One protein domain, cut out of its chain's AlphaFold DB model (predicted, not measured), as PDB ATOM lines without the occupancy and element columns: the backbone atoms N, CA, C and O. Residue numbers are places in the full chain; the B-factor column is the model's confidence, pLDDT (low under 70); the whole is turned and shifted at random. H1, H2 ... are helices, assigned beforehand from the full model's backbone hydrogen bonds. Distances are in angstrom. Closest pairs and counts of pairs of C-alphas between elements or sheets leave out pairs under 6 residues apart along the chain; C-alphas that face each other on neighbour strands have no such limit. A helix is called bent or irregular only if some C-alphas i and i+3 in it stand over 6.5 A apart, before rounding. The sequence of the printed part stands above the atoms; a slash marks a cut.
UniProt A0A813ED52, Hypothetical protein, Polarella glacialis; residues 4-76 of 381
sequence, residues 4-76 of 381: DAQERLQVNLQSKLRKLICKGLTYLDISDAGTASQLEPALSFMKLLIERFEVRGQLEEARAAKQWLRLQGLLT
ATOM      1  N   ASP A   4     -35.708  66.269  43.599       57.56
ATOM      2  CA  ASP A   4     -35.682  67.352  44.593       57.56
ATOM      3  C   ASP A   4     -34.251  67.725  45.055       57.56
ATOM      4  O   ASP A   4     -33.925  68.890  45.289       57.56
ATOM      5  N   ALA A   5     -33.324  66.765  45.140       46.25
ATOM      6  CA  ALA A   5     -31.930  67.060  45.493       46.25
ATOM      7  C   ALA A   5     -31.193  67.783  44.353       46.25
ATOM      8  O   ALA A   5     -30.374  68.676  44.602       46.25
ATOM      9  N   GLN A   6     -31.507  67.418  43.109       53.81
ATOM     10  CA  GLN A   6     -30.952  68.032  41.907       53.81
ATOM     11  C   GLN A   6     -31.541  69.432  41.691       53.81
ATOM     12  O   GLN A   6     -30.790  70.372  41.425       53.81
ATOM     13  N   GLU A   7     -32.840  69.609  41.937       62.59
ATOM     14  CA  GLU A   7     -33.527  70.902  41.907       62.59
ATOM     15  C   GLU A   7     -32.968  71.856  42.979       62.59
ATOM     16  O   GLU A   7     -32.581  72.987  42.681       62.59
ATOM     17  N   ARG A   8     -32.783  71.394  44.225       60.41
ATOM     18  CA  ARG A   8     -32.155  72.195  45.296       60.41
ATOM     19  C   ARG A   8     -30.711  72.576  44.984       60.41
ATOM     20  O   ARG A   8     -30.266  73.671  45.358       60.41
ATOM     21  N   LEU A   9     -29.956  71.692  44.330       54.84
ATOM     22  CA  LEU A   9     -28.592  71.983  43.893       54.84
ATOM     23  C   LEU A   9     -28.601  73.049  42.789       54.84
ATOM     24  O   LEU A   9     -27.862  74.031  42.894       54.84
ATOM     25  N   GLN A  10     -29.483  72.914  41.797       67.31
ATOM     26  CA  GLN A  10     -29.657  73.884  40.717       67.31
ATOM     27  C   GLN A  10     -30.082  75.259  41.247       67.31
ATOM     28  O   GLN A  10     -29.448  76.256  40.907       67.31
ATOM     29  N   VAL A  11     -31.054  75.336  42.160       69.88
ATOM     30  CA  VAL A  11     -31.497  76.602  42.778       69.88
ATOM     31  C   VAL A  11     -30.347  77.302  43.516       69.88
ATOM     32  O   VAL A  11     -30.155  78.519  43.398       69.88
ATOM     33  N   ASN A  12     -29.529  76.544  44.253       65.50
ATOM     34  CA  ASN A  12     -28.371  77.092  44.960       65.50
ATOM     35  C   ASN A  12     -27.260  77.555  44.010       65.50
ATOM     36  O   ASN A  12     -26.652  78.603  44.251       65.50
ATOM     37  N   LEU A  13     -26.987  76.796  42.946       70.19
ATOM     38  CA  LEU A  13     -26.011  77.162  41.919       70.19
ATOM     39  C   LEU A  13     -26.444  78.430  41.184       70.19
ATOM     40  O   LEU A  13     -25.666  79.380  41.107       70.19
ATOM     41  N   GLN A  14     -27.708  78.507  40.771       72.88
ATOM     42  CA  GLN A  14     -28.284  79.686  40.130       72.88
ATOM     43  C   GLN A  14     -28.210  80.934  41.031       72.88
ATOM     44  O   GLN A  14     -27.857  82.017  40.570       72.88
ATOM     45  N   SER A  15     -28.465  80.797  42.339       70.38
ATOM     46  CA  SER A  15     -28.337  81.908  43.300       70.38
ATOM     47  C   SER A  15     -26.893  82.397  43.460       70.38
ATOM     48  O   SER A  15     -26.649  83.596  43.623       70.38
ATOM     49  N   LYS A  16     -25.913  81.487  43.422       68.56
ATOM     50  CA  LYS A  16     -24.487  81.846  43.476       68.56
ATOM     51  C   LYS A  16     -24.026  82.507  42.179       68.56
ATOM     52  O   LYS A  16     -23.341  83.524  42.256       68.56
ATOM     53  N   LEU A  17     -24.445  81.975  41.033       71.94
ATOM     54  CA  LEU A  17     -24.129  82.512  39.712       71.94
ATOM     55  C   LEU A  17     -24.656  83.947  39.561       71.94
ATOM     56  O   LEU A  17     -23.875  84.848  39.276       71.94
ATOM     57  N   ARG A  18     -25.928  84.206  39.905       77.88
ATOM     58  CA  ARG A  18     -26.506  85.566  39.885       77.88
ATOM     59  C   ARG A  18     -25.743  86.555  40.767       77.88
ATOM     60  O   ARG A  18     -25.496  87.687  40.365       77.88
ATOM     61  N   LYS A  19     -25.319  86.131  41.964       69.94
ATOM     62  CA  LYS A  19     -24.500  86.971  42.859       69.94
ATOM     63  C   LYS A  19     -23.123  87.284  42.278       69.94
ATOM     64  O   LYS A  19     -22.602  88.358  42.564       69.94
ATOM     65  N   LEU A  20     -22.520  86.351  41.545       70.75
ATOM     66  CA  LEU A  20     -21.233  86.565  40.886       70.75
ATOM     67  C   LEU A  20     -21.377  87.521  39.704       70.75
ATOM     68  O   LEU A  20     -20.599  88.462  39.630       70.75
ATOM     69  N   ILE A  21     -22.412  87.351  38.880       76.44
ATOM     70  CA  ILE A  21     -22.726  88.252  37.761       76.44
ATOM     71  C   ILE A  21     -22.978  89.674  38.271       76.44
ATOM     72  O   ILE A  21     -22.299  90.597  37.843       76.44
ATOM     73  N   CYS A  22     -23.862  89.851  39.264       69.62
ATOM     74  CA  CYS A  22     -24.119  91.172  39.849       69.62
ATOM     75  C   CYS A  22     -22.837  91.819  40.386       69.62
ATOM     76  O   CYS A  22     -22.647  93.016  40.228       69.62
ATOM     77  N   LYS A  23     -21.954  91.045  41.035       71.06
ATOM     78  CA  LYS A  23     -20.667  91.563  41.515       71.06
ATOM     79  C   LYS A  23     -19.747  91.948  40.363       71.06
ATOM     80  O   LYS A  23     -19.181  93.025  40.430       71.06
ATOM     81  N   GLY A  24     -19.619  91.101  39.343       70.06
ATOM     82  CA  GLY A  24     -18.828  91.395  38.150       70.06
ATOM     83  C   GLY A  24     -19.274  92.709  37.518       70.06
ATOM     84  O   GLY A  24     -18.477  93.628  37.434       70.06
ATOM     85  N   LEU A  25     -20.567  92.847  37.222       70.38
ATOM     86  CA  LEU A  25     -21.135  94.059  36.620       70.38
ATOM     87  C   LEU A  25     -21.057  95.308  37.515       70.38
ATOM     88  O   LEU A  25     -21.064  96.412  37.002       70.38
ATOM     89  N   THR A  26     -20.969  95.155  38.844       68.94
ATOM     90  CA  THR A  26     -20.789  96.303  39.760       68.94
ATOM     91  C   THR A  26     -19.351  96.846  39.736       68.94
ATOM     92  O   THR A  26     -19.139  98.006  40.065       68.94
ATOM     93  N   TYR A  27     -18.356  96.003  39.435       68.12
ATOM     94  CA  TYR A  27     -16.932  96.365  39.516       68.12
ATOM     95  C   TYR A  27     -16.233  96.438  38.154       68.12
ATOM     96  O   TYR A  27     -15.085  96.869  38.096       68.12
ATOM     97  N   LEU A  28     -16.888  95.978  37.087       67.81
ATOM     98  CA  LEU A  28     -16.413  96.132  35.721       67.81
ATOM     99  C   LEU A  28     -16.768  97.532  35.241       67.81
ATOM    100  O   LEU A  28     -17.919  97.952  35.343       67.81
ATOM    101  N   ASP A  29     -15.772  98.234  34.723       60.81
ATOM    102  CA  ASP A  29     -15.981  99.519  34.083       60.81
ATOM    103  C   ASP A  29     -16.540  99.295  32.672       60.81
ATOM    104  O   ASP A  29     -15.804  99.072  31.715       60.81
ATOM    105  N   ILE A  30     -17.867  99.289  32.555       61.16
ATOM    106  CA  ILE A  30     -18.574  99.108  31.276       61.16
ATOM    107  C   ILE A  30     -18.508 100.397  30.428       61.16
ATOM    108  O   ILE A  30     -18.989 100.416  29.300       61.16
ATOM    109  N   SER A  31     -17.910 101.482  30.942       57.44
ATOM    110  CA  SER A  31     -17.649 102.693  30.155       57.44
ATOM    111  C   SER A  31     -16.411 102.564  29.256       57.44
ATOM    112  O   SER A  31     -16.281 103.308  28.283       57.44
ATOM    113  N   ASP A  32     -15.546 101.571  29.508       72.50
ATOM    114  CA  ASP A  32     -14.462 101.188  28.604       72.50
ATOM    115  C   ASP A  32     -15.015 100.468  27.360       72.50
ATOM    116  O   ASP A  32     -15.593  99.381  27.448       72.50
ATOM    117  N   ALA A  33     -14.810 101.057  26.179       64.88
ATOM    118  CA  ALA A  33     -15.381 100.574  24.920       64.88
ATOM    119  C   ALA A  33     -14.929  99.146  24.545       64.88
ATOM    120  O   ALA A  33     -15.693  98.389  23.938       64.88
ATOM    121  N   GLY A  34     -13.707  98.750  24.925       70.81
ATOM    122  CA  GLY A  34     -13.190  97.399  24.692       70.81
ATOM    123  C   GLY A  34     -13.892  96.355  25.560       70.81
ATOM    124  O   GLY A  34     -14.339  95.318  25.064       70.81
ATOM    125  N   THR A  35     -14.043  96.656  26.848       68.00
ATOM    126  CA  THR A  35     -14.747  95.815  27.824       68.00
ATOM    127  C   THR A  35     -16.244  95.727  27.515       68.00
ATOM    128  O   THR A  35     -16.817  94.636  27.566       68.00
ATOM    129  N   ALA A  36     -16.870  96.838  27.120       63.00
ATOM    130  CA  ALA A  36     -18.269  96.880  26.701       63.00
ATOM    131  C   ALA A  36     -18.528  95.985  25.478       63.00
ATOM    132  O   ALA A  36     -19.433  95.156  25.510       63.00
ATOM    133  N   SER A  37     -17.689  96.075  24.440       72.12
ATOM    134  CA  SER A  37     -17.821  95.268  23.217       72.12
ATOM    135  C   SER A  37     -17.690  93.759  23.475       72.12
ATOM    136  O   SER A  37     -18.466  92.960  22.950       72.12
ATOM    137  N   GLN A  38     -16.763  93.350  24.349       73.44
ATOM    138  CA  GLN A  38     -16.579  91.935  24.703       73.44
ATOM    139  C   GLN A  38     -17.719  91.368  25.552       73.44
ATOM    140  O   GLN A  38     -18.013  90.172  25.482       73.44
ATOM    141  N   LEU A  39     -18.344  92.206  26.379       76.62
ATOM    142  CA  LEU A  39     -19.434  91.790  27.255       76.62
ATOM    143  C   LEU A  39     -20.803  91.922  26.596       76.62
ATOM    144  O   LEU A  39     -21.735  91.262  27.056       76.62
ATOM    145  N   GLU A  40     -20.930  92.705  25.522       77.94
ATOM    146  CA  GLU A  40     -22.226  93.036  24.941       77.94
ATOM    147  C   GLU A  40     -23.076  91.807  24.595       77.94
ATOM    148  O   GLU A  40     -24.193  91.736  25.098       77.94
ATOM    149  N   PRO A  41     -22.573  90.755  23.919       74.88
ATOM    150  CA  PRO A  41     -23.382  89.564  23.640       74.88
ATOM    151  C   PRO A  41     -23.981  88.914  24.899       74.88
ATOM    152  O   PRO A  41     -25.099  88.395  24.878       74.88
ATOM    153  N   ALA A  42     -23.250  88.948  26.019       74.44
ATOM    154  CA  ALA A  42     -23.728  88.431  27.296       74.44
ATOM    155  C   ALA A  42     -24.724  89.391  27.968       74.44
ATOM    156  O   ALA A  42     -25.707  88.934  28.559       74.44
ATOM    157  N   LEU A  43     -24.496  90.705  27.874       77.94
ATOM    158  CA  LEU A  43     -25.393  91.735  28.402       77.94
ATOM    159  C   LEU A  43     -26.733  91.749  27.655       77.94
ATOM    160  O   LEU A  43     -27.775  91.709  28.317       77.94
ATOM    161  N   SER A  44     -26.739  91.716  26.317       77.12
ATOM    162  CA  SER A  44     -27.979  91.662  25.526       77.12
ATOM    163  C   SER A  44     -28.753  90.373  25.803       77.12
ATOM    164  O   SER A  44     -29.971  90.406  25.966       77.12
ATOM    165  N   PHE A  45     -28.066  89.233  25.947       79.81
ATOM    166  CA  PHE A  45     -28.724  87.978  26.315       79.81
ATOM    167  C   PHE A  45     -29.399  88.057  27.693       79.81
ATOM    168  O   PHE A  45     -30.521  87.580  27.866       79.81
ATOM    169  N   MET A  46     -28.752  88.688  28.678       79.81
ATOM    170  CA  MET A  46     -29.351  88.889  30.001       79.81
ATOM    171  C   MET A  46     -30.552  89.840  29.966       79.81
ATOM    172  O   MET A  46     -31.538  89.558  30.646       79.81
ATOM    173  N   LYS A  47     -30.510  90.907  29.157       80.50
ATOM    174  CA  LYS A  47     -31.659  91.806  28.932       80.50
ATOM    175  C   LYS A  47     -32.847  91.051  28.324       80.50
ATOM    176  O   LYS A  47     -33.926  91.055  28.906       80.50
ATOM    177  N   LEU A  48     -32.615  90.270  27.266       78.44
ATOM    178  CA  LEU A  48     -33.646  89.441  26.624       78.44
ATOM    179  C   LEU A  48     -34.274  88.408  27.574       78.44
ATOM    180  O   LEU A  48     -35.455  88.079  27.453       78.44
ATOM    181  N   LEU A  49     -33.499  87.856  28.513       77.44
ATOM    182  CA  LEU A  49     -34.031  86.940  29.526       77.44
ATOM    183  C   LEU A  49     -34.968  87.641  30.514       77.44
ATOM    184  O   LEU A  49     -35.956  87.036  30.930       77.44
ATOM    185  N   ILE A  50     -34.647  88.879  30.892       78.75
ATOM    186  CA  ILE A  50     -35.468  89.708  31.781       78.75
ATOM    187  C   ILE A  50     -36.764  90.095  31.061       78.75
ATOM    188  O   ILE A  50     -37.838  89.812  31.582       78.75
ATOM    189  N   GLU A  51     -36.679  90.590  29.825       77.88
ATOM    190  CA  GLU A  51     -37.848  90.955  29.007       77.88
ATOM    191  C   GLU A  51     -38.792  89.762  28.785       77.88
ATOM    192  O   GLU A  51     -40.000  89.846  29.003       77.88
ATOM    193  N   ARG A  52     -38.256  88.586  28.424       76.25
ATOM    194  CA  ARG A  52     -39.066  87.362  28.260       76.25
ATOM    195  C   ARG A  52     -39.730  86.901  29.553       76.25
ATOM    196  O   ARG A  52     -40.744  86.202  29.491       76.25
ATOM    197  N   PHE A  53     -39.138  87.214  30.703       76.88
ATOM    198  CA  PHE A  53     -39.739  86.926  31.999       76.88
ATOM    199  C   PHE A  53     -40.884  87.898  32.288       76.88
ATOM    200  O   PHE A  53     -41.963  87.434  32.644       76.88
ATOM    201  N   GLU A  54     -40.684  89.200  32.055       77.69
ATOM    202  CA  GLU A  54     -41.700  90.248  32.246       77.69
ATOM    203  C   GLU A  54     -42.961  90.012  31.404       77.69
ATOM    204  O   GLU A  54     -44.071  90.220  31.885       77.69
ATOM    205  N   VAL A  55     -42.815  89.461  30.192       74.12
ATOM    206  CA  VAL A  55     -43.952  89.041  29.345       74.12
ATOM    207  C   VAL A  55     -44.820  87.958  30.011       74.12
ATOM    208  O   VAL A  55     -46.002  87.831  29.700       74.12
ATOM    209  N   ARG A  56     -44.254  87.150  30.916       68.81
ATOM    210  CA  ARG A  56     -44.937  86.019  31.573       68.81
ATOM    211  C   ARG A  56     -45.357  86.308  33.015       68.81
ATOM    212  O   ARG A  56     -46.113  85.519  33.577       68.81
ATOM    213  N   GLY A  57     -44.854  87.377  33.625       71.81
ATOM    214  CA  GLY A  57     -45.135  87.735  35.012       71.81
ATOM    215  C   GLY A  57     -44.208  88.829  35.535       71.81
ATOM    216  O   GLY A  57     -43.186  89.140  34.932       71.81
ATOM    217  N   GLN A  58     -44.544  89.415  36.681       76.00
ATOM    218  CA  GLN A  58     -43.775  90.530  37.233       76.00
ATOM    219  C   GLN A  58     -42.472  90.053  37.889       76.00
ATOM    220  O   GLN A  58     -42.441  89.083  38.649       76.00
ATOM    221  N   LEU A  59     -41.373  90.775  37.650       73.19
ATOM    222  CA  LEU A  59     -40.062  90.503  38.264       73.19
ATOM    223  C   LEU A  59     -40.089  90.510  39.794       73.19
ATOM    224  O   LEU A  59     -39.327  89.771  40.425       73.19
ATOM    225  N   GLU A  60     -40.968  91.317  40.383       70.75
ATOM    226  CA  GLU A  60     -41.172  91.437  41.829       70.75
ATOM    227  C   GLU A  60     -41.698  90.142  42.465       70.75
ATOM    228  O   GLU A  60     -41.399  89.845  43.624       70.75
ATOM    229  N   GLU A  61     -42.399  89.325  41.681       70.19
ATOM    230  CA  GLU A  61     -43.006  88.063  42.110       70.19
ATOM    231  C   GLU A  61     -42.082  86.855  41.879       70.19
ATOM    232  O   GLU A  61     -42.360  85.731  42.308       70.19
ATOM    233  N   ALA A  62     -40.926  87.059  41.238       73.50
ATOM    234  CA  ALA A  62     -39.973  85.988  40.997       73.50
ATOM    235  C   ALA A  62     -39.415  85.418  42.320       73.50
ATOM    236  O   ALA A  62     -39.047  86.154  43.239       73.50
ATOM    237  N   ARG A  63     -39.173  84.095  42.383       64.75
ATOM    238  CA  ARG A  63     -38.523  83.405  43.534       64.75
ATOM    239  C   ARG A  63     -37.176  84.026  43.967       64.75
ATOM    240  O   ARG A  63     -36.677  83.738  45.054       64.75
ATOM    241  N   ALA A  64     -36.568  84.867  43.126       71.31
ATOM    242  CA  ALA A  64     -35.361  85.639  43.409       71.31
ATOM    243  C   ALA A  64     -35.483  87.122  42.997       71.31
ATOM    244  O   ALA A  64     -34.483  87.714  42.590       71.31
ATOM    245  N   ALA A  65     -36.673  87.719  43.122       71.25
ATOM    246  CA  ALA A  65     -37.005  89.085  42.701       71.25
ATOM    247  C   ALA A  65     -35.926  90.122  43.036       71.25
ATOM    248  O   ALA A  65     -35.413  90.809  42.163       71.25
ATOM    249  N   LYS A  66     -35.444  90.139  44.285       72.12
ATOM    250  CA  LYS A  66     -34.392  91.073  44.739       72.12
ATOM    251  C   LYS A  66     -33.076  90.978  43.959       72.12
ATOM    252  O   LYS A  66     -32.338  91.954  43.885       72.12
ATOM    253  N   GLN A  67     -32.721  89.793  43.465       71.81
ATOM    254  CA  GLN A  67     -31.509  89.607  42.658       71.81
ATOM    255  C   GLN A  67     -31.742  90.034  41.213       71.81
ATOM    256  O   GLN A  67     -30.829  90.577  40.603       71.81
ATOM    257  N   TRP A  68     -32.946  89.795  40.693       78.25
ATOM    258  CA  TRP A  68     -33.309  90.163  39.334       78.25
ATOM    259  C   TRP A  68     -33.512  91.666  39.165       78.25
ATOM    260  O   TRP A  68     -32.918  92.231  38.261       78.25
ATOM    261  N   LEU A  69     -34.209  92.326  40.090       75.31
ATOM    262  CA  LEU A  69     -34.353  93.788  40.108       75.31
ATOM    263  C   LEU A  69     -32.991  94.489  40.205       75.31
ATOM    264  O   LEU A  69     -32.732  95.480  39.531       75.31
ATOM    265  N   ARG A  70     -32.069  93.933  41.003       75.50
ATOM    266  CA  ARG A  70     -30.692  94.437  41.072       75.50
ATOM    267  C   ARG A  70     -29.944  94.251  39.752       75.50
ATOM    268  O   ARG A  70     -29.159  95.114  39.389       75.50
ATOM    269  N   LEU A  71     -30.126  93.115  39.082       76.50
ATOM    270  CA  LEU A  71     -29.504  92.860  37.785       76.50
ATOM    271  C   LEU A  71     -30.076  93.799  36.714       76.50
ATOM    272  O   LEU A  71     -29.300  94.379  35.970       76.50
ATOM    273  N   GLN A  72     -31.394  94.009  36.697       79.00
ATOM    274  CA  GLN A  72     -32.077  94.953  35.811       79.00
ATOM    275  C   GLN A  72     -31.535  96.374  35.999       79.00
ATOM    276  O   GLN A  72     -31.054  96.965  35.041       79.00
ATOM    277  N   GLY A  73     -31.456  96.869  37.240       75.19
ATOM    278  CA  GLY A  73     -30.889  98.192  37.528       75.19
ATOM    279  C   GLY A  73     -29.407  98.358  37.157       75.19
ATOM    280  O   GLY A  73     -28.952  99.479  36.970       75.19
ATOM    281  N   LEU A  74     -28.648  97.264  37.024       74.19
ATOM    282  CA  LEU A  74     -27.269  97.294  36.515       74.19
ATOM    283  C   LEU A  74     -27.193  97.225  34.980       74.19
ATOM    284  O   LEU A  74     -26.167  97.582  34.413       74.19
ATOM    285  N   LEU A  75     -28.241  96.735  34.312       74.06
ATOM    286  CA  LEU A  75     -28.297  96.556  32.857       74.06
ATOM    287  C   LEU A  75     -28.997  97.719  32.136       74.06
ATOM    288  O   LEU A  75     -28.741  97.923  30.949       74.06
ATOM    289  N   THR A  76     -29.863  98.466  32.828       68.31
ATOM    290  CA  THR A  76     -30.618  99.613  32.293       68.31
ATOM    291  C   THR A  76     -30.426 100.844  33.192       68.31
ATOM    292  O   THR A  76     -31.220 101.059  34.111       68.31
TER     293      THR A  76
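Overview. This is residues 4 to 76 of the 381 residues of the protein "Hypothetical protein" of Polarella glacialis (UniProt A0A813ED52). The long helix H1 and the kinked helix H2, joined by a tight link, make a loose V, and the short helix H3 folds back to pack on both from one side, so that the three centres make a triangle. The first stretch of H1, residues 4 to 10, sticks out and stands free. The 73 printed residues hold three named helices, in the order H1, H2, H3, and no named strand; the class is all helix. The whole is only just compact, close to loose, with a radius of gyration of the C-alphas of 13.5 A, and its outline is elongated, spanning 43 by 26 by 18 A.

Arrangement. Begin with H1, residues 4 to 27, the longest helix. Look at its residues 18 to 26, with which alone it touches H3, residues 65 to 75; the closest C-alphas are those of Cys 22 and Leu 71, 6.0 A apart. H1 and H3 run the same way at a shallow tilt of 33 degrees, only just short of steep. From H3, turn to H2, residues 33 to 54, which touches H3 with residues 43 to 50 alone; the closest C-alphas, those of Lys 47 and Leu 75, are 7.0 A apart. H2 and H3 run opposite ways at a steep tilt of 39 degrees and form a helical hairpin. H1 and H2 follow each other in the chain but are apart. In the backbone of H1, every O i to N i+4 pair is within hydrogen-bond range; in H2 it is 16 of 18 pairs, and in H3 6 of 7.

Along the chain. Find C-alpha 4 at (-35.682, 67.352, 44.593); from there H1 runs 34.9 A to C-alpha 27 at (-16.932, 96.365, 39.516). H2 begins at C-alpha 33, at (-15.381, 100.574, 24.920), and its first and last C-alphas are 29.2 A apart. Look near residue 40 for its kink of 53 degrees; H2 is irregular there, with C-alphas 38 and 41 standing 7.3 A apart. H3 measures 15.1 A from C-alpha 65 to C-alpha 75, which you find at (-28.297, 96.556, 32.857).

Size, cuts and confidence. The two C-alphas farthest apart are those of Asp 4 and Ala 33, at 43.6 A. The printed part runs from residue 4 to residue 76 and has no cut. The link from H1 to H2 has 5 residues and is tight; the link from H2 to H3 has 10 residues and is short. Look in the B-factor column for a mean pLDDT of 71.0 over the printed part; 24 residues are under 70, among them residues 4 to 12 and residues 26 to 31.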